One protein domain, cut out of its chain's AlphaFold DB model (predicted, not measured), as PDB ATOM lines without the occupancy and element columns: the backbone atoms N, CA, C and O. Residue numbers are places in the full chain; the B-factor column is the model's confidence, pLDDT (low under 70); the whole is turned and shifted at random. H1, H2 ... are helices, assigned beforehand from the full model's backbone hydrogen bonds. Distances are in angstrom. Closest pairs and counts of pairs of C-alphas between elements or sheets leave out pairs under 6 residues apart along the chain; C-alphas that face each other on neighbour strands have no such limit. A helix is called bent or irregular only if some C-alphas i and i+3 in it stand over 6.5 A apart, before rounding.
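This is residues 697 to 718 and 756 to 884 of the 885 residues of an uncharacterized protein of Trypanosoma cruzi Dm28c (UniProt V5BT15). Four helices, H2 to H5, form a rather loosely packed up-and-down bundle, each running against the one before; H1 makes a corner at one end of H3, H6 meets one end of H5, and H7 packs on H4. Residues 840 to 853 loop far out between H5 and H6, and residues 879 to 884 stick out. The printed part has 151 residues with seven named helices, H1 to H7 in order, and no named strand: all helix. The whole is compact, with a radius of gyration of the C-alphas of 16.2 A, and only just elongated, spanning 53 by 35 by 28 A.

H1, residues 699 to 711, touches residues 784 to 787 of H3, residues 772 to 787; their closest C-alphas, of Tyr 699 and Tyr 787, are 5.2 A apart. H2, residues 758 to 768, makes a helical hairpin with H3, touching its residues 772 to 774, at a steep tilt of 40 degrees (closest C-alphas Cys 762 and Thr 774, 5.1 A). H3 touches H5, residues 821 to 839, at a shallow tilt of 22 degrees, the same way; the closest C-alphas, of Thr 782 and Ala 834, are 4.4 A apart. H4, residues 792 to 812, makes a helical hairpin with H5 at 30 degrees, its closest C-alphas Phe 810 and Ala 828 at 6.3 A. H6, residues 854 to 860, touches residues 838 to 839 of H5. H7, residues 865 to 882, touches residues 806 to 811 of H4 with its residues 866 to 870. Every O i to N i+4 pair is within hydrogen-bond range except in H4, 11 of 17.

H1 begins at C-alpha 699 (39.575, 20.887, 0.456), and H7 ends at C-alpha 882 (15.239, -0.794, -20.733). H4 is 29.8 A long, H5 27.3 A; H4 is irregular, with C-alphas 793 and 796 7.4 A apart.

Residues 719 to 755 are not printed; C-alphas 718 and 756 are 8.0 A apart. The link from H5 to H6 is long. Confidence is low at residues 839 to 869, among others.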
ATOM      1  N   THR A 697      38.830  20.679  -6.671       80.44
ATOM      2  CA  THR A 697      39.693  19.493  -6.620       80.44
ATOM      3  C   THR A 697      40.150  19.165  -5.210       80.44
ATOM      4  O   THR A 697      40.294  17.986  -4.884       80.44
ATOM      5  N   ASN A 698      40.295  20.195  -4.376       82.06
ATOM      6  CA  ASN A 698      40.897  20.112  -3.054       82.06
ATOM      7  C   ASN A 698      39.988  20.696  -1.965       82.06
ATOM      8  O   ASN A 698      39.052  21.454  -2.233       82.06
ATOM      9  N   TYR A 699      40.302  20.375  -0.708       81.50
ATOM     10  CA  TYR A 699      39.575  20.887   0.456       81.50
ATOM     11  C   TYR A 699      39.629  22.421   0.559       81.50
ATOM     12  O   TYR A 699      38.612  23.041   0.848       81.50
ATOM     13  N   GLU A 700      40.781  23.049   0.297       81.44
ATOM     14  CA  GLU A 700      40.951  24.509   0.422       81.44
ATOM     15  C   GLU A 700      40.079  25.295  -0.567       81.44
ATOM     16  O   GLU A 700      39.456  26.295  -0.207       81.44
ATOM     17  N   GLU A 701      39.995  24.819  -1.809       82.44
ATOM     18  CA  GLU A 701      39.129  25.385  -2.848       82.44
ATOM     19  C   GLU A 701      37.658  25.232  -2.468       82.44
ATOM     20  O   GLU A 701      36.886  26.187  -2.560       82.44
ATOM     21  N   ALA A 702      37.282  24.045  -1.984       81.00
ATOM     22  CA  ALA A 702      35.926  23.755  -1.548       81.00
ATOM     23  C   ALA A 702      35.520  24.616  -0.338       81.00
ATOM     24  O   ALA A 702      34.415  25.156  -0.312       81.00
ATOM     25  N   ALA A 703      36.434  24.808   0.619       81.69
ATOM     26  CA  ALA A 703      36.238  25.678   1.772       81.69
ATOM     27  C   ALA A 703      36.057  27.140   1.345       81.69
ATOM     28  O   ALA A 703      35.111  27.777   1.793       81.69
ATOM     29  N   ARG A 704      36.890  27.653   0.425       82.56
ATOM     30  CA  ARG A 704      36.772  29.030  -0.091       82.56
ATOM     31  C   ARG A 704      35.434  29.276  -0.791       82.56
ATOM     32  O   ARG A 704      34.838  30.337  -0.625       82.56
ATOM     33  N   VAL A 705      34.966  28.317  -1.591       82.50
ATOM     34  CA  VAL A 705      33.655  28.419  -2.249       82.50
ATOM     35  C   VAL A 705      32.536  28.371  -1.209       82.50
ATOM     36  O   VAL A 705      31.619  29.182  -1.278       82.50
ATOM     37  N   TRP A 706      32.620  27.472  -0.224       83.31
ATOM     38  CA  TRP A 706      31.618  27.359   0.837       83.31
ATOM     39  C   TRP A 706      31.499  28.643   1.667       83.31
ATOM     40  O   TRP A 706      30.395  29.163   1.819       83.31
ATOM     41  N   THR A 707      32.623  29.200   2.135       81.44
ATOM     42  CA  THR A 707      32.631  30.441   2.926       81.44
ATOM     43  C   THR A 707      32.063  31.608   2.130       81.44
ATOM     44  O   THR A 707      31.243  32.356   2.649       81.44
ATOM     45  N   LEU A 708      32.411  31.727   0.845       81.69
ATOM     46  CA  LEU A 708      31.871  32.774  -0.020       81.69
ATOM     47  C   LEU A 708      30.350  32.641  -0.184       81.69
ATOM     48  O   LEU A 708      29.637  33.642  -0.147       81.69
ATOM     49  N   LEU A 709      29.823  31.426  -0.343       81.75
ATOM     50  CA  LEU A 709      28.377  31.211  -0.452       81.75
ATOM     51  C   LEU A 709      27.626  31.543   0.853       81.75
ATOM     52  O   LEU A 709      26.504  32.051   0.793       81.75
ATOM     53  N   GLU A 710      28.228  31.277   2.014       79.75
ATOM     54  CA  GLU A 710      27.663  31.619   3.327       79.75
ATOM     55  C   GLU A 710      27.723  33.124   3.621       79.75
ATOM     56  O   GLU A 710      26.707  33.709   4.009       79.75
ATOM     57  N   GLU A 711      28.872  33.765   3.380       77.69
ATOM     58  CA  GLU A 711      29.089  35.207   3.576       77.69
ATOM     59  C   GLU A 711      28.144  36.054   2.717       77.69
ATOM     60  O   GLU A 711      27.660  37.094   3.158       77.69
ATOM     61  N   ASN A 712      27.827  35.582   1.509       70.69
ATOM     62  CA  ASN A 712      26.882  36.244   0.609       70.69
ATOM     63  C   ASN A 712      25.418  35.827   0.838       70.69
ATOM     64  O   ASN A 712      24.552  36.174   0.035       70.69
ATOM     65  N   HIS A 713      25.128  35.070   1.902       70.31
ATOM     66  CA  HIS A 713      23.787  34.584   2.253       70.31
ATOM     67  C   HIS A 713      23.074  33.813   1.124       70.31
ATOM     68  O   HIS A 713      21.846  33.777   1.052       70.31
ATOM     69  N   LEU A 714      23.829  33.146   0.246       75.19
ATOM     70  CA  LEU A 714      23.270  32.397  -0.884       75.19
ATOM     71  C   LEU A 714      22.687  31.040  -0.454       75.19
ATOM     72  O   LEU A 714      21.771  30.541  -1.109       75.19
ATOM     73  N   LEU A 715      23.178  30.468   0.653       71.25
ATOM     74  CA  LEU A 715      22.747  29.175   1.217       71.25
ATOM     75  C   LEU A 715      21.781  29.298   2.407       71.25
ATOM     76  O   LEU A 715      21.304  28.283   2.909       71.25
ATOM     77  N   SER A 716      21.473  30.519   2.847       60.31
ATOM     78  CA  SER A 716      20.526  30.762   3.937       60.31
ATOM     79  C   SER A 716      19.182  31.215   3.365       60.31
ATOM     80  O   SER A 716      19.144  32.203   2.631       60.31
ATOM     81  N   PRO A 717      18.062  30.541   3.682       48.34
ATOM     82  CA  PRO A 717      16.750  31.068   3.342       48.34
ATOM     83  C   PRO A 717      16.539  32.371   4.118       48.34
ATOM     84  O   PRO A 717      16.793  32.429   5.322       48.34
ATOM     85  N   VAL A 718      16.078  33.424   3.440       45.66
ATOM     86  CA  VAL A 718      15.671  34.665   4.108       45.66
ATOM     87  C   VAL A 718      14.462  34.333   4.977       45.66
ATOM     88  O   VAL A 718      13.333  34.266   4.503       45.66
ATOM     89  N   ARG A 756      18.236  37.363  -4.061       52.81
ATOM     90  CA  ARG A 756      17.435  36.279  -3.489       52.81
ATOM     91  C   ARG A 756      18.361  35.072  -3.337       52.81
ATOM     92  O   ARG A 756      19.123  34.765  -4.249       52.81
ATOM     93  N   SER A 757      18.320  34.411  -2.180       72.62
ATOM     94  CA  SER A 757      19.108  33.197  -1.898       72.62
ATOM     95  C   SER A 757      19.064  32.191  -3.065       72.62
ATOM     96  O   SER A 757      18.031  32.044  -3.725       72.62
ATOM     97  N   LEU A 758      20.160  31.466  -3.307       76.25
ATOM     98  CA  LEU A 758      20.256  30.455  -4.369       76.25
ATOM     99  C   LEU A 758      19.190  29.358  -4.198       76.25
ATOM    100  O   LEU A 758      18.599  28.893  -5.172       76.25
ATOM    101  N   LEU A 759      18.898  29.005  -2.942       79.56
ATOM    102  CA  LEU A 759      17.799  28.112  -2.568       79.56
ATOM    103  C   LEU A 759      16.445  28.659  -3.039       79.56
ATOM    104  O   LEU A 759      15.664  27.921  -3.631       79.56
ATOM    105  N   GLY A 760      16.191  29.957  -2.854       76.12
ATOM    106  CA  GLY A 760      14.976  30.621  -3.334       76.12
ATOM    107  C   GLY A 760      14.847  30.622  -4.860       76.12
ATOM    108  O   GLY A 760      13.750  30.441  -5.383       76.12
ATOM    109  N   HIS A 761      15.956  30.753  -5.596       77.88
ATOM    110  CA  HIS A 761      15.947  30.593  -7.055       77.88
ATOM    111  C   HIS A 761      15.627  29.155  -7.478       77.88
ATOM    112  O   HIS A 761      14.818  28.960  -8.383       77.88
ATOM    113  N   CYS A 762      16.184  28.156  -6.791       79.56
ATOM    114  CA  CYS A 762      15.841  26.755  -7.038       79.56
ATOM    115  C   CYS A 762      14.359  26.476  -6.719       79.56
ATOM    116  O   CYS A 762      13.692  25.785  -7.484       79.56
ATOM    117  N   GLN A 763      13.803  27.055  -5.645       80.19
ATOM    118  CA  GLN A 763      12.364  26.971  -5.337       80.19
ATOM    119  C   GLN A 763      11.512  27.597  -6.437       80.19
ATOM    120  O   GLN A 763      10.529  27.006  -6.880       80.19
ATOM    121  N   TYR A 764      11.899  28.781  -6.912       79.50
ATOM    122  CA  TYR A 764      11.212  29.440  -8.014       79.50
ATOM    123  C   TYR A 764      11.204  28.556  -9.271       79.50
ATOM    124  O   TYR A 764      10.141  28.336  -9.851       79.50
ATOM    125  N   GLU A 765      12.347  27.982  -9.651       80.81
ATOM    126  CA  GLU A 765      12.449  27.045 -10.779       80.81
ATOM    127  C   GLU A 765      11.558  25.808 -10.604       80.81
ATOM    128  O   GLU A 765      10.869  25.406 -11.543       80.81
ATOM    129  N   CYS A 766      11.483  25.269  -9.386       75.06
ATOM    130  CA  CYS A 766      10.606  24.150  -9.048       75.06
ATOM    131  C   CYS A 766       9.111  24.440  -9.269       75.06
ATOM    132  O   CYS A 766       8.338  23.508  -9.496       75.06
ATOM    133  N   HIS A 767       8.695  25.709  -9.231       75.00
ATOM    134  CA  HIS A 767       7.322  26.123  -9.532       75.00
ATOM    135  C   HIS A 767       7.088  26.456 -11.014       75.00
ATOM    136  O   HIS A 767       5.964  26.311 -11.488       75.00
ATOM    137  N   HIS A 768       8.124  26.878 -11.745       72.50
ATOM    138  CA  HIS A 768       8.013  27.347 -13.136       72.50
ATOM    139  C   HIS A 768       8.399  26.286 -14.181       72.50
ATOM    140  O   HIS A 768       8.081  26.444 -15.358       72.50
ATOM    141  N   GLY A 769       9.034  25.184 -13.767       71.12
ATOM    142  CA  GLY A 769       9.283  24.009 -14.608       71.12
ATOM    143  C   GLY A 769      10.482  24.105 -15.555       71.12
ATOM    144  O   GLY A 769      10.554  23.347 -16.527       71.12
ATOM    145  N   THR A 770      11.412  25.019 -15.276       77.12
ATOM    146  CA  THR A 770      12.715  25.157 -15.948       77.12
ATOM    147  C   THR A 770      13.812  25.079 -14.895       77.12
ATOM    148  O   THR A 770      13.839  25.935 -14.017       77.12
ATOM    149  N   TYR A 771      14.707  24.091 -14.964       80.62
ATOM    150  CA  TYR A 771      15.571  23.702 -13.836       80.62
ATOM    151  C   TYR A 771      17.063  24.006 -14.066       80.62
ATOM    152  O   TYR A 771      17.939  23.272 -13.602       80.62
ATOM    153  N   GLY A 772      17.381  25.074 -14.802       80.94
ATOM    154  CA  GLY A 772      18.758  25.399 -15.189       80.94
ATOM    155  C   GLY A 772      19.686  25.656 -13.996       80.94
ATOM    156  O   GLY A 772      20.761  25.059 -13.910       80.94
ATOM    157  N   ILE A 773      19.269  26.513 -13.060       84.88
ATOM    158  CA  ILE A 773      20.019  26.835 -11.837       84.88
ATOM    159  C   ILE A 773      20.057  25.621 -10.912       84.88
ATOM    160  O   ILE A 773      21.112  25.305 -10.368       84.88
ATOM    161  N   THR A 774      18.941  24.905 -10.783       86.00
ATOM    162  CA  THR A 774      18.806  23.715  -9.935       86.00
ATOM    163  C   THR A 774      19.792  22.620 -10.352       86.00
ATOM    164  O   THR A 774      20.489  22.064  -9.504       86.00
ATOM    165  N   ILE A 775      19.929  22.350 -11.655       86.88
ATOM    166  CA  ILE A 775      20.924  21.406 -12.195       86.88
ATOM    167  C   ILE A 775      22.348  21.846 -11.827       86.88
ATOM    168  O   ILE A 775      23.146  21.037 -11.349       86.88
ATOM    169  N   GLY A 776      22.661  23.131 -12.012       83.75
ATOM    170  CA  GLY A 776      23.960  23.705 -11.660       83.75
ATOM    171  C   GLY A 776      24.287  23.618 -10.172       83.75
ATOM    172  O   GLY A 776      25.390  23.225  -9.792       83.75
ATOM    173  N   PHE A 777      23.306  23.935  -9.328       89.19
ATOM    174  CA  PHE A 777      23.387  23.849  -7.876       89.19
ATOM    175  C   PHE A 777      23.649  22.419  -7.406       89.19
ATOM    176  O   PHE A 777      24.571  22.197  -6.626       89.19
ATOM    177  N   LEU A 778      22.900  21.435  -7.911       88.62
ATOM    178  CA  LEU A 778      23.118  20.027  -7.566       88.62
ATOM    179  C   LEU A 778      24.510  19.546  -8.002       88.62
ATOM    180  O   LEU A 778      25.165  18.809  -7.262       88.62
ATOM    181  N   GLY A 779      24.990  19.999  -9.163       85.31
ATOM    182  CA  GLY A 779      26.355  19.749  -9.628       85.31
ATOM    183  C   GLY A 779      27.418  20.310  -8.679       85.31
ATOM    184  O   GLY A 779      28.332  19.588  -8.279       85.31
ATOM    185  N   LEU A 780      27.265  21.567  -8.255       88.19
ATOM    186  CA  LEU A 780      28.146  22.218  -7.282       88.19
ATOM    187  C   LEU A 780      28.137  21.501  -5.924       88.19
ATOM    188  O   LEU A 780      29.199  21.194  -5.381       88.19
ATOM    189  N   MET A 781      26.949  21.184  -5.400       88.44
ATOM    190  CA  MET A 781      26.788  20.488  -4.120       88.44
ATOM    191  C   MET A 781      27.399  19.085  -4.154       88.44
ATOM    192  O   MET A 781      28.048  18.680  -3.194       88.44
ATOM    193  N   THR A 782      27.283  18.366  -5.274       86.38
ATOM    194  CA  THR A 782      27.919  17.047  -5.446       86.38
ATOM    195  C   THR A 782      29.439  17.122  -5.273       86.38
ATOM    196  O   THR A 782      30.028  16.241  -4.644       86.38
ATOM    197  N   SER A 783      30.081  18.170  -5.798       84.31
ATOM    198  CA  SER A 783      31.524  18.386  -5.635       84.31
ATOM    199  C   SER A 783      31.896  18.882  -4.240       84.31
ATOM    200  O   SER A 783      32.855  18.379  -3.656       84.31
ATOM    201  N   LEU A 784      31.127  19.812  -3.666       85.00
ATOM    202  CA  LEU A 784      31.361  20.304  -2.305       85.00
ATOM    203  C   LEU A 784      31.257  19.170  -1.283       85.00
ATOM    204  O   LEU A 784      32.182  18.977  -0.506       85.00
ATOM    205  N   PHE A 785      30.222  18.333  -1.360       82.75
ATOM    206  CA  PHE A 785      30.072  17.161  -0.489       82.75
ATOM    207  C   PHE A 785      31.123  16.074  -0.729       82.75
ATOM    208  O   PHE A 785      31.259  15.162   0.080       82.75
ATOM    209  N   LYS A 786      31.866  16.129  -1.838       82.19
ATOM    210  CA  LYS A 786      32.975  15.204  -2.086       82.19
ATOM    211  C   LYS A 786      34.273  15.668  -1.421       82.19
ATOM    212  O   LYS A 786      35.006  14.824  -0.918       82.19
ATOM    213  N   TYR A 787      34.575  16.967  -1.468       80.94
ATOM    214  CA  TYR A 787      35.894  17.496  -1.092       80.94
ATOM    215  C   TYR A 787      35.901  18.343   0.186       80.94
ATOM    216  O   TYR A 787      36.957  18.492   0.798       80.94
ATOM    217  N   TYR A 788      34.756  18.885   0.608       79.94
ATOM    218  CA  TYR A 788      34.646  19.697   1.816       79.94
ATOM    219  C   TYR A 788      34.149  18.853   2.995       79.94
ATOM    220  O   TYR A 788      33.045  18.312   2.977       79.94
ATOM    221  N   ALA A 789      34.976  18.749   4.035       70.81
ATOM    222  CA  ALA A 789      34.589  18.167   5.315       70.81
ATOM    223  C   ALA A 789      34.086  19.289   6.244       70.81
ATOM    224  O   ALA A 789      34.874  20.172   6.592       70.81
ATOM    225  N   PRO A 790      32.803  19.301   6.645       66.88
ATOM    226  CA  PRO A 790      32.271  20.387   7.460       66.88
ATOM    227  C   PRO A 790      32.882  20.404   8.862       66.88
ATOM    228  O   PRO A 790      32.928  19.382   9.552       66.88
ATOM    229  N   ALA A 791      33.281  21.593   9.313       66.62
ATOM    230  CA  ALA A 791      33.479  21.864  10.731       66.62
ATOM    231  C   ALA A 791      32.121  21.860  11.459       66.62
ATOM    232  O   ALA A 791      31.080  22.116  10.850       66.62
ATOM    233  N   MET A 792      32.122  21.611  12.774       63.25
ATOM    234  CA  MET A 792      30.892  21.562  13.586       63.25
ATOM    235  C   MET A 792      30.048  22.845  13.495       63.25
ATOM    236  O   MET A 792      28.829  22.783  13.623       63.25
ATOM    237  N   GLU A 793      30.685  23.985  13.231       64.25
ATOM    238  CA  GLU A 793      30.040  25.297  13.090       64.25
ATOM    239  C   GLU A 793      29.160  25.398  11.831       64.25
ATOM    240  O   GLU A 793      28.126  26.059  11.861       64.25
ATOM    241  N   ASN A 794      29.489  24.655  10.767       67.81
ATOM    242  CA  ASN A 794      28.801  24.720   9.467       67.81
ATOM    243  C   ASN A 794      27.717  23.635   9.313       67.81
ATOM    244  O   ASN A 794      27.003  23.578   8.307       67.81
ATOM    245  N   LEU A 795      27.560  22.767  10.321       69.31
ATOM    246  CA  LEU A 795      26.585  21.672  10.334       69.31
ATOM    247  C   LEU A 795      25.118  22.137  10.161       69.31
ATOM    248  O   LEU A 795      24.371  21.451   9.452       69.31
ATOM    249  N   PRO A 796      24.669  23.275  10.737       71.00
ATOM    250  CA  PRO A 796      23.311  23.779  10.522       71.00
ATOM    251  C   PRO A 796      23.034  24.130   9.055       71.00
ATOM    252  O   PRO A 796      22.029  23.675   8.507       71.00
ATOM    253  N   THR A 797      23.943  24.856   8.391       73.12
ATOM    254  CA  THR A 797      23.821  25.217   6.968       73.12
ATOM    255  C   THR A 797      23.795  23.970   6.086       73.12
ATOM    256  O   THR A 797      22.920  23.824   5.233       73.12
ATOM    257  N   TYR A 798      24.691  23.012   6.347       74.88
ATOM    258  CA  TYR A 798      24.706  21.710   5.674       74.88
ATOM    259  C   TYR A 798      23.368  20.976   5.792       74.88
ATOM    260  O   TYR A 798      22.842  20.463   4.805       74.88
ATOM    261  N   THR A 799      22.793  20.953   6.994       73.25
ATOM    262  CA  THR A 799      21.515  20.280   7.259       73.25
ATOM    263  C   THR A 799      20.368  20.934   6.488       73.25
ATOM    264  O   THR A 799      19.537  20.225   5.921       73.25
ATOM    265  N   VAL A 800      20.337  22.270   6.410       78.25
ATOM    266  CA  VAL A 800      19.339  23.018   5.626       78.25
ATOM    267  C   VAL A 800      19.439  22.675   4.139       78.25
ATOM    268  O   VAL A 800      18.427  22.349   3.521       78.25
ATOM    269  N   VAL A 801      20.650  22.677   3.578       80.88
ATOM    270  CA  VAL A 801      20.888  22.354   2.163       80.88
ATOM    271  C   VAL A 801      20.501  20.908   1.840       80.88
ATOM    272  O   VAL A 801      19.831  20.648   0.843       80.88
ATOM    273  N   ILE A 802      20.871  19.951   2.693       77.25
ATOM    274  CA  ILE A 802      20.548  18.532   2.486       77.25
ATOM    275  C   ILE A 802      19.040  18.302   2.565       77.25
ATOM    276  O   ILE A 802      18.471  17.610   1.717       77.25
ATOM    277  N   ARG A 803      18.379  18.917   3.551       76.25
ATOM    278  CA  ARG A 803      16.924  18.857   3.693       76.25
ATOM    279  C   ARG A 803      16.227  19.459   2.477       76.25
ATOM    280  O   ARG A 803      15.275  18.869   1.983       76.25
ATOM    281  N   PHE A 804      16.732  20.572   1.956       81.12
ATOM    282  CA  PHE A 804      16.227  21.178   0.731       81.12
ATOM    283  C   PHE A 804      16.334  20.236  -0.478       81.12
ATOM    284  O   PHE A 804      15.353  20.024  -1.186       81.12
ATOM    285  N   ILE A 805      17.492  19.603  -0.693       81.62
ATOM    286  CA  ILE A 805      17.674  18.656  -1.806       81.62
ATOM    287  C   ILE A 805      16.722  17.456  -1.668       81.62
ATOM    288  O   ILE A 805      16.119  17.036  -2.655       81.62
ATOM    289  N   ALA A 806      16.556  16.914  -0.462       76.31
ATOM    290  CA  ALA A 806      15.717  15.740  -0.231       76.31
ATOM    291  C   ALA A 806      14.206  16.048  -0.271       76.31
ATOM    292  O   ALA A 806      13.453  15.353  -0.954       76.31
ATOM    293  N   GLU A 807      13.753  17.062   0.469       76.06
ATOM    294  CA  GLU A 807      12.328  17.368   0.658       76.06
ATOM    295  C   GLU A 807      11.761  18.266  -0.436       76.06
ATOM    296  O   GLU A 807      10.625  18.053  -0.855       76.06
ATOM    297  N   GLU A 808      12.531  19.252  -0.895       77.50
ATOM    298  CA  GLU A 808      12.051  20.195  -1.897       77.50
ATOM    299  C   GLU A 808      12.334  19.658  -3.294       77.50
ATOM    300  O   GLU A 808      11.415  19.554  -4.090       77.50
ATOM    301  N   ILE A 809      13.572  19.276  -3.618       81.25
ATOM    302  CA  ILE A 809      13.916  18.879  -4.992       81.25
ATOM    303  C   ILE A 809      13.477  17.439  -5.277       81.25
ATOM    304  O   ILE A 809      12.663  17.223  -6.172       81.25
ATOM    305  N   PHE A 810      13.987  16.455  -4.528       79.06
ATOM    306  CA  PHE A 810      13.849  15.037  -4.883       79.06
ATOM    307  C   PHE A 810      12.428  14.490  -4.689       79.06
ATOM    308  O   PHE A 810      11.914  13.821  -5.575       79.06
ATOM    309  N   ARG A 811      11.761  14.809  -3.572       74.44
ATOM    310  CA  ARG A 811      10.365  14.408  -3.284       74.44
ATOM    311  C   ARG A 811       9.329  15.071  -4.216       74.44
ATOM    312  O   ARG A 811       8.147  14.759  -4.152       74.44
ATOM    313  N   GLY A 812       9.725  16.065  -5.008       72.81
ATOM    314  CA  GLY A 812       8.831  16.788  -5.915       72.81
ATOM    315  C   GLY A 812       8.899  16.318  -7.368       72.81
ATOM    316  O   GLY A 812       8.105  16.790  -8.184       72.81
ATOM    317  N   VAL A 813       9.833  15.427  -7.716       77.25
ATOM    318  CA  VAL A 813      10.209  15.146  -9.113       77.25
ATOM    319  C   VAL A 813       9.064  14.515  -9.901       77.25
ATOM    320  O   VAL A 813       8.897  14.809 -11.083       77.25
ATOM    321  N   LEU A 814       8.242  13.671  -9.280       74.12
ATOM    322  CA  LEU A 814       7.129  13.030  -9.991       74.12
ATOM    323  C   LEU A 814       5.877  13.907 -10.095       74.12
ATOM    324  O   LEU A 814       5.043  13.684 -10.971       74.12
ATOM    325  N   ARG A 815       5.728  14.896  -9.208       74.31
ATOM    326  CA  ARG A 815       4.506  15.715  -9.093       74.31
ATOM    327  C   ARG A 815       4.603  17.057  -9.811       74.31
ATOM    328  O   ARG A 815       3.574  17.677 -10.069       74.31
ATOM    329  N   ARG A 816       5.817  17.533 -10.082       79.75
ATOM    330  CA  ARG A 816       6.061  18.860 -10.658       79.75
ATOM    331  C   ARG A 816       6.035  18.857 -12.174       79.75
ATOM    332  O   ARG A 816       6.235  17.837 -12.829       79.75
ATOM    333  N   PHE A 817       5.802  20.046 -12.717       76.38
ATOM    334  CA  PHE A 817       5.901  20.287 -14.143       76.38
ATOM    335  C   PHE A 817       7.376  20.345 -14.558       76.38
ATOM    336  O   PHE A 817       8.185  21.012 -13.909       76.38
ATOM    337  N   PHE A 818       7.705  19.645 -15.639       78.19
ATOM    338  CA  PHE A 818       9.004  19.691 -16.300       78.19
ATOM    339  C   PHE A 818       8.784  20.011 -17.770       78.19
ATOM    340  O   PHE A 818       7.881  19.457 -18.401       78.19
ATOM    341  N   SER A 819       9.641  20.867 -18.319       70.25
ATOM    342  CA  SER A 819       9.605  21.213 -19.741       70.25
ATOM    343  C   SER A 819       9.977  20.018 -20.627       70.25
ATOM    344  O   SER A 819       9.494  19.900 -21.753       70.25
ATOM    345  N   SER A 820      10.814  19.109 -20.119       69.44
ATOM    346  CA  SER A 820      11.183  17.865 -20.797       69.44
ATOM    347  C   SER A 820      11.328  16.695 -19.823       69.44
ATOM    348  O   SER A 820      11.638  16.869 -18.643       69.44
ATOM    349  N   VAL A 821      11.119  15.478 -20.327       73.44
ATOM    350  CA  VAL A 821      11.276  14.250 -19.533       73.44
ATOM    351  C   VAL A 821      12.753  14.003 -19.189       73.44
ATOM    352  O   VAL A 821      13.057  13.535 -18.094       73.44
ATOM    353  N   ASP A 822      13.673  14.385 -20.074       73.88
ATOM    354  CA  ASP A 822      15.118  14.225 -19.866       73.88
ATOM    355  C   ASP A 822      15.643  15.148 -18.759       73.88
ATOM    356  O   ASP A 822      16.458  14.740 -17.929       73.88
ATOM    357  N   GLU A 823      15.126  16.379 -18.684       79.88
ATOM    358  CA  GLU A 823      15.426  17.315 -17.595       79.88
ATOM    359  C   GLU A 823      14.974  16.748 -16.242       79.88
ATOM    360  O   GLU A 823      15.731  16.800 -15.271       79.88
ATOM    361  N   ARG A 824      13.798  16.103 -16.192       84.75
ATOM    362  CA  ARG A 824      13.302  15.410 -14.991       84.75
ATOM    363  C   ARG A 824      14.266  14.320 -14.528       84.75
ATOM    364  O   ARG A 824      14.636  14.287 -13.355       84.75
ATOM    365  N   TYR A 825      14.694  13.444 -15.439       82.94
ATOM    366  CA  TYR A 825      15.642  12.379 -15.103       82.94
ATOM    367  C   TYR A 825      17.015  12.924 -14.701       82.94
ATOM    368  O   TYR A 825      17.629  12.400 -13.774       82.94
ATOM    369  N   THR A 826      17.471  14.008 -15.330       84.25
ATOM    370  CA  THR A 826      18.746  14.659 -14.998       84.25
ATOM    371  C   THR A 826      18.728  15.245 -13.586       84.25
ATOM    372  O   THR A 826      19.647  14.997 -12.805       84.25
ATOM    373  N   VAL A 827      17.669  15.979 -13.226       86.75
ATOM    374  CA  VAL A 827      17.495  16.537 -11.874       86.75
ATOM    375  C   VAL A 827      17.430  15.416 -10.837       86.75
ATOM    376  O   VAL A 827      18.128  15.483  -9.825       86.75
ATOM    377  N   ALA A 828      16.663  14.356 -11.110       84.88
ATOM    378  CA  ALA A 828      16.567  13.198 -10.224       84.88
ATOM    379  C   ALA A 828      17.927  12.519 -10.006       84.88
ATOM    380  O   ALA A 828      18.313  12.250  -8.867       84.88
ATOM    381  N   ALA A 829      18.674  12.277 -11.085       84.56
ATOM    382  CA  ALA A 829      19.977  11.625 -11.037       84.56
ATOM    383  C   ALA A 829      21.012  12.463 -10.272       84.56
ATOM    384  O   ALA A 829      21.732  11.927  -9.429       84.56
ATOM    385  N   LEU A 830      21.068  13.777 -10.512       86.31
ATOM    386  CA  LEU A 830      21.990  14.673  -9.808       86.31
ATOM    387  C   LEU A 830      21.627  14.835  -8.330       86.31
ATOM    388  O   LEU A 830      22.518  14.840  -7.483       86.31
ATOM    389  N   ALA A 831      20.338  14.913  -7.997       86.00
ATOM    390  CA  ALA A 831      19.893  14.963  -6.610       86.00
ATOM    391  C   ALA A 831      20.214  13.653  -5.872       86.00
ATOM    392  O   ALA A 831      20.754  13.692  -4.765       86.00
ATOM    393  N   ALA A 832      19.996  12.495  -6.505       81.81
ATOM    394  CA  ALA A 832      20.422  11.204  -5.964       81.81
ATOM    395  C   ALA A 832      21.949  11.128  -5.786       81.81
ATOM    396  O   ALA A 832      22.426  10.648  -4.757       81.81
ATOM    397  N   ALA A 833      22.725  11.628  -6.753       83.00
ATOM    398  CA  ALA A 833      24.182  11.664  -6.673       83.00
ATOM    399  C   ALA A 833      24.669  12.543  -5.511       83.00
ATOM    400  O   ALA A 833      25.520  12.103  -4.736       83.00
ATOM    401  N   ALA A 834      24.101  13.740  -5.342       84.00
ATOM    402  CA  ALA A 834      24.415  14.631  -4.229       84.00
ATOM    403  C   ALA A 834      24.099  13.969  -2.877       84.00
ATOM    404  O   ALA A 834      24.962  13.921  -2.003       84.00
ATOM    405  N   LEU A 835      22.910  13.372  -2.726       79.19
ATOM    406  CA  LEU A 835      22.518  12.657  -1.504       79.19
ATOM    407  C   LEU A 835      23.402  11.427  -1.234       79.19
ATOM    408  O   LEU A 835      23.752  11.154  -0.090       79.19
ATOM    409  N   SER A 836      23.830  10.709  -2.273       79.31
ATOM    410  CA  SER A 836      24.768   9.586  -2.143       79.31
ATOM    411  C   SER A 836      26.148  10.036  -1.641       79.31
ATOM    412  O   SER A 836      26.739   9.401  -0.762       79.31
ATOM    413  N   ARG A 837      26.649  11.186  -2.122       79.31
ATOM    414  CA  ARG A 837      27.895  11.789  -1.612       79.31
ATOM    415  C   ARG A 837      27.776  12.180  -0.148       79.31
ATOM    416  O   ARG A 837      28.688  11.902   0.623       79.31
ATOM    417  N   VAL A 838      26.630  12.729   0.242       73.44
ATOM    418  CA  VAL A 838      26.322  13.077   1.632       73.44
ATOM    419  C   VAL A 838      26.396  11.856   2.557       73.44
ATOM    420  O   VAL A 838      26.971  11.944   3.637       73.44
ATOM    421  N   LEU A 839      25.900  10.690   2.129       68.06
ATOM    422  CA  LEU A 839      26.003   9.445   2.912       68.06
ATOM    423  C   LEU A 839      27.452   8.985   3.134       68.06
ATOM    424  O   LEU A 839      27.727   8.265   4.092       68.06
ATOM    425  N   SER A 840      28.366   9.397   2.255       67.44
ATOM    426  CA  SER A 840      29.788   9.051   2.316       67.44
ATOM    427  C   SER A 840      30.616  10.033   3.159       67.44
ATOM    428  O   SER A 840      31.803   9.788   3.374       67.44
ATOM    429  N   LEU A 841      30.020  11.132   3.643       67.31
ATOM    430  CA  LEU A 841      30.704  12.119   4.480       67.31
ATOM    431  C   LEU A 841      31.055  11.523   5.850       67.31
ATOM    432  O   LEU A 841      30.206  10.982   6.561       67.31
ATOM    433  N   GLN A 842      32.317  11.666   6.248       58.88
ATOM    434  CA  GLN A 842      32.795  11.307   7.581       58.88
ATOM    435  C   GLN A 842      33.005  12.586   8.397       58.88
ATOM    436  O   GLN A 842      33.843  13.415   8.053       58.88
ATOM    437  N   LEU A 843      32.237  12.756   9.476       58.66
ATOM    438  CA  LEU A 843      32.399  13.875  10.407       58.66
ATOM    439  C   LEU A 843      33.528  13.561  11.400       58.66
ATOM    440  O   LEU A 843      33.483  12.551  12.106       58.66
ATOM    441  N   ALA A 844      34.536  14.432  11.473       46.97
ATOM    442  CA  ALA A 844      35.604  14.324  12.459       46.97
ATOM    443  C   ALA A 844      35.102  14.816  13.829       46.97
ATOM    444  O   ALA A 844      34.982  16.015  14.070       46.97
ATOM    445  N   TYR A 845      34.796  13.886  14.735       46.09
ATOM    446  CA  TYR A 845      34.441  14.219  16.114       46.09
ATOM    447  C   TYR A 845      35.712  14.560  16.905       46.09
ATOM    448  O   TYR A 845      36.611  13.727  17.053       46.09
ATOM    449  N   SER A 846      35.799  15.788  17.419       42.28
ATOM    450  CA  SER A 846      36.863  16.205  18.338       42.28
ATOM    451  C   SER A 846      36.668  15.522  19.698       42.28
ATOM    452  O   SER A 846      36.001  16.057  20.580       42.28
ATOM    453  N   GLY A 847      37.249  14.330  19.859       37.12
ATOM    454  CA  GLY A 847      37.333  13.611  21.134       37.12
ATOM    455  C   GLY A 847      37.109  12.105  20.988       37.12
ATOM    456  O   GLY A 847      35.984  11.662  20.804       37.12
ATOM    457  N   SER A 848      38.199  11.331  21.057       39.25
ATOM    458  CA  SER A 848      38.280   9.862  21.197       39.25
ATOM    459  C   SER A 848      37.237   8.993  20.460       39.25
ATOM    460  O   SER A 848      36.158   8.724  20.976       39.25
ATOM    461  N   LYS A 849      37.638   8.438  19.303       44.56
ATOM    462  CA  LYS A 849      37.173   7.163  18.699       44.56
ATOM    463  C   LYS A 849      35.676   6.811  18.829       44.56
ATOM    464  O   LYS A 849      35.330   5.662  19.081       44.56
ATOM    465  N   SER A 850      34.790   7.762  18.556       38.59
ATOM    466  CA  SER A 850      33.393   7.472  18.223       38.59
ATOM    467  C   SER A 850      33.011   8.275  16.985       38.59
ATOM    468  O   SER A 850      32.508   9.391  17.073       38.59
ATOM    469  N   MET A 851      33.310   7.713  15.810       43.53
ATOM    470  CA  MET A 851      32.777   8.200  14.540       43.53
ATOM    471  C   MET A 851      31.281   7.892  14.506       43.53
ATOM    472  O   MET A 851      30.895   6.728  14.440       43.53
ATOM    473  N   VAL A 852      30.438   8.922  14.544       45.50
ATOM    474  CA  VAL A 852      29.029   8.771  14.178       45.50
ATOM    475  C   VAL A 852      28.959   8.958  12.663       45.50
ATOM    476  O   VAL A 852      29.246  10.058  12.185       45.50
ATOM    477  N   PRO A 853      28.650   7.912  11.876       53.34
ATOM    478  CA  PRO A 853      28.546   8.068  10.435       53.34
ATOM    479  C   PRO A 853      27.398   9.031  10.113       53.34
ATOM    480  O   PRO A 853      26.372   9.038  10.799       53.34
ATOM    481  N   PHE A 854      27.557   9.854   9.072       52.38
ATOM    482  CA  PHE A 854      26.551  10.842   8.661       52.38
ATOM    483  C   PHE A 854      25.170  10.205   8.382       52.38
ATOM    484  O   PHE A 854      24.141  10.867   8.475       52.38
ATOM    485  N   THR A 855      25.121   8.888   8.152       51.94
ATOM    486  CA  THR A 855      23.898   8.068   8.122       51.94
ATOM    487  C   THR A 855      23.040   8.177   9.386       51.94
ATOM    488  O   THR A 855      21.820   8.145   9.282       51.94
ATOM    489  N   VAL A 856      23.633   8.360  10.568       49.00
ATOM    490  CA  VAL A 856      22.900   8.577  11.828       49.00
ATOM    491  C   VAL A 856      22.358  10.009  11.905       49.00
ATOM    492  O   VAL A 856      21.239  10.209  12.364       49.00
ATOM    493  N   VAL A 857      23.082  10.997  11.366       49.50
ATOM    494  CA  VAL A 857      22.604  12.391  11.245       49.50
ATOM    495  C   VAL A 857      21.441  12.485  10.244       49.50
ATOM    496  O   VAL A 857      20.439  13.138  10.528       49.50
ATOM    497  N   MET A 858      21.512  11.750   9.128       51.06
ATOM    498  CA  MET A 858      20.412  11.580   8.165       51.06
ATOM    499  C   MET A 858      19.223  10.793   8.733       51.06
ATOM    500  O   MET A 858      18.072  11.087   8.419       51.06
ATOM    501  N   ALA A 859      19.466   9.801   9.592       51.66
ATOM    502  CA  ALA A 859      18.394   9.105  10.301       51.66
ATOM    503  C   ALA A 859      17.670  10.044  11.286       51.66
ATOM    504  O   ALA A 859      16.451   9.963  11.444       51.66
ATOM    505  N   CYS A 860      18.394  10.991  11.893       42.16
ATOM    506  CA  CYS A 860      17.822  12.030  12.748       42.16
ATOM    507  C   CYS A 860      17.077  13.132  11.971       42.16
ATOM    508  O   CYS A 860      16.200  13.773  12.553       42.16
ATOM    509  N   SER A 861      17.352  13.333  10.676       46.75
ATOM    510  CA  SER A 861      16.658  14.327   9.838       46.75
ATOM    511  C   SER A 861      15.314  13.850   9.263       46.75
ATOM    512  O   SER A 861      14.673  14.604   8.537       46.75
ATOM    513  N   LYS A 862      14.837  12.645   9.629       49.75
ATOM    514  CA  LYS A 862      13.560  12.057   9.171       49.75
ATOM    515  C   LYS A 862      13.406  12.077   7.642       49.75
ATOM    516  O   LYS A 862      12.376  12.528   7.145       49.75
ATOM    517  N   ALA A 863      14.390  11.574   6.889       50.09
ATOM    518  CA  ALA A 863      14.212  11.371   5.448       50.09
ATOM    519  C   ALA A 863      12.905  10.574   5.200       50.09
ATOM    520  O   ALA A 863      12.788   9.436   5.669       50.09
ATOM    521  N   PRO A 864      11.877  11.172   4.569       52.25
ATOM    522  CA  PRO A 864      10.538  10.601   4.571       52.25
ATOM    523  C   PRO A 864      10.477   9.361   3.675       52.25
ATOM    524  O   PRO A 864      11.107   9.322   2.619       52.25
ATOM    525  N   ALA A 865       9.655   8.379   4.061       51.06
ATOM    526  CA  ALA A 865       9.373   7.161   3.291       51.06
ATOM    527  C   ALA A 865       8.984   7.431   1.816       51.06
ATOM    528  O   ALA A 865       9.170   6.577   0.952       51.06
ATOM    529  N   ASP A 866       8.514   8.646   1.520       59.28
ATOM    530  CA  ASP A 866       8.112   9.100   0.190       59.28
ATOM    531  C   ASP A 866       9.288   9.283  -0.793       59.28
ATOM    532  O   ASP A 866       9.111   9.053  -1.984       59.28
ATOM    533  N   VAL A 867      10.501   9.623  -0.326       65.31
ATOM    534  CA  VAL A 867      11.703   9.752  -1.188       65.31
ATOM    535  C   VAL A 867      12.082   8.398  -1.795       65.31
ATOM    536  O   VAL A 867      12.405   8.305  -2.978       65.31
ATOM    537  N   LEU A 868      11.991   7.327  -1.003       66.56
ATOM    538  CA  LEU A 868      12.227   5.963  -1.476       66.56
ATOM    539  C   LEU A 868      11.154   5.532  -2.488       66.56
ATOM    540  O   LEU A 868      11.480   4.886  -3.481       66.56
ATOM    541  N   GLY A 869       9.894   5.921  -2.260       68.00
ATOM    542  CA  GLY A 869       8.792   5.684  -3.192       68.00
ATOM    543  C   GLY A 869       9.029   6.330  -4.560       68.00
ATOM    544  O   GLY A 869       8.922   5.648  -5.577       68.00
ATOM    545  N   GLU A 870       9.427   7.608  -4.593       73.75
ATOM    546  CA  GLU A 870       9.724   8.293  -5.862       73.75
ATOM    547  C   GLU A 870      10.945   7.690  -6.566       73.75
ATOM    548  O   GLU A 870      10.907   7.468  -7.776       73.75
ATOM    549  N   ALA A 871      11.997   7.335  -5.820       72.50
ATOM    550  CA  ALA A 871      13.172   6.672  -6.381       72.50
ATOM    551  C   ALA A 871      12.819   5.323  -7.032       72.50
ATOM    552  O   ALA A 871      13.210   5.066  -8.170       72.50
ATOM    553  N   LEU A 872      12.047   4.474  -6.342       73.81
ATOM    554  CA  LEU A 872      11.608   3.178  -6.869       73.81
ATOM    555  C   LEU A 872      10.706   3.332  -8.096       73.81
ATOM    556  O   LEU A 872      10.823   2.549  -9.035       73.81
ATOM    557  N   GLN A 873       9.842   4.345  -8.118       77.12
ATOM    558  CA  GLN A 873       8.982   4.611  -9.265       77.12
ATOM    559  C   GLN A 873       9.776   5.122 -10.476       77.12
ATOM    560  O   GLN A 873       9.550   4.636 -11.580       77.12
ATOM    561  N   ILE A 874      10.759   6.008 -10.284       76.88
ATOM    562  CA  ILE A 874      11.667   6.452 -11.358       76.88
ATOM    563  C   ILE A 874      12.478   5.271 -11.905       76.88
ATOM    564  O   ILE A 874      12.599   5.118 -13.120       76.88
ATOM    565  N   ILE A 875      12.993   4.402 -11.028       74.88
ATOM    566  CA  ILE A 875      13.710   3.183 -11.430       74.88
ATOM    567  C   ILE A 875      12.771   2.231 -12.180       74.88
ATOM    568  O   ILE A 875      13.163   1.677 -13.203       74.88
ATOM    569  N   SER A 876      11.526   2.070 -11.726       71.44
ATOM    570  CA  SER A 876      10.513   1.269 -12.417       71.44
ATOM    571  C   SER A 876      10.226   1.827 -13.814       71.44
ATOM    572  O   SER A 876      10.291   1.076 -14.784       71.44
ATOM    573  N   GLU A 877       9.982   3.134 -13.949       71.62
ATOM    574  CA  GLU A 877       9.783   3.803 -15.243       71.62
ATOM    575  C   GLU A 877      10.992   3.586 -16.167       71.62
ATOM    576  O   GLU A 877      10.828   3.096 -17.285       71.62
ATOM    577  N   ALA A 878      12.212   3.830 -15.684       62.53
ATOM    578  CA  ALA A 878      13.438   3.615 -16.454       62.53
ATOM    579  C   ALA A 878      13.649   2.136 -16.839       62.53
ATOM    580  O   ALA A 878      14.057   1.831 -17.959       62.53
ATOM    581  N   SER A 879      13.313   1.195 -15.953       56.72
ATOM    582  CA  SER A 879      13.432  -0.243 -16.219       56.72
ATOM    583  C   SER A 879      12.433  -0.734 -17.266       56.72
ATOM    584  O   SER A 879      12.776  -1.592 -18.072       56.72
ATOM    585  N   THR A 880      11.227  -0.158 -17.331       52.41
ATOM    586  CA  THR A 880      10.267  -0.460 -18.407       52.41
ATOM    587  C   THR A 880      10.703   0.101 -19.758       52.41
ATOM    588  O   THR A 880      10.284  -0.415 -20.793       52.41
ATOM    589  N   VAL A 881      11.558   1.128 -19.769       48.53
ATOM    590  CA  VAL A 881      12.212   1.617 -20.988       48.53
ATOM    591  C   VAL A 881      13.332   0.659 -21.413       48.53
ATOM    592  O   VAL A 881      13.398   0.324 -22.586       48.53
ATOM    593  N   LEU A 882      14.130   0.141 -20.470       33.31
ATOM    594  CA  LEU A 882      15.239  -0.794 -20.733       33.31
ATOM    595  C   LEU A 882      14.812  -2.242 -21.046       33.31
ATOM    596  O   LEU A 882      15.424  -2.876 -21.893       33.31
ATOM    597  N   MET A 883      13.774  -2.785 -20.398       28.23
ATOM    598  CA  MET A 883      13.280  -4.153 -20.661       28.23
ATOM    599  C   MET A 883      12.437  -4.273 -21.940       28.23
ATOM    600  O   MET A 883      12.081  -5.380 -22.334       28.23
ATOM    601  N   ASN A 884      12.101  -3.148 -22.573       29.53
ATOM    602  CA  ASN A 884      11.437  -3.107 -23.876       29.53
ATOM    603  C   ASN A 884      12.400  -2.718 -25.019       29.53
ATOM    604  O   ASN A 884      11.917  -2.424 -26.115       29.53
TER     605      ASN A 884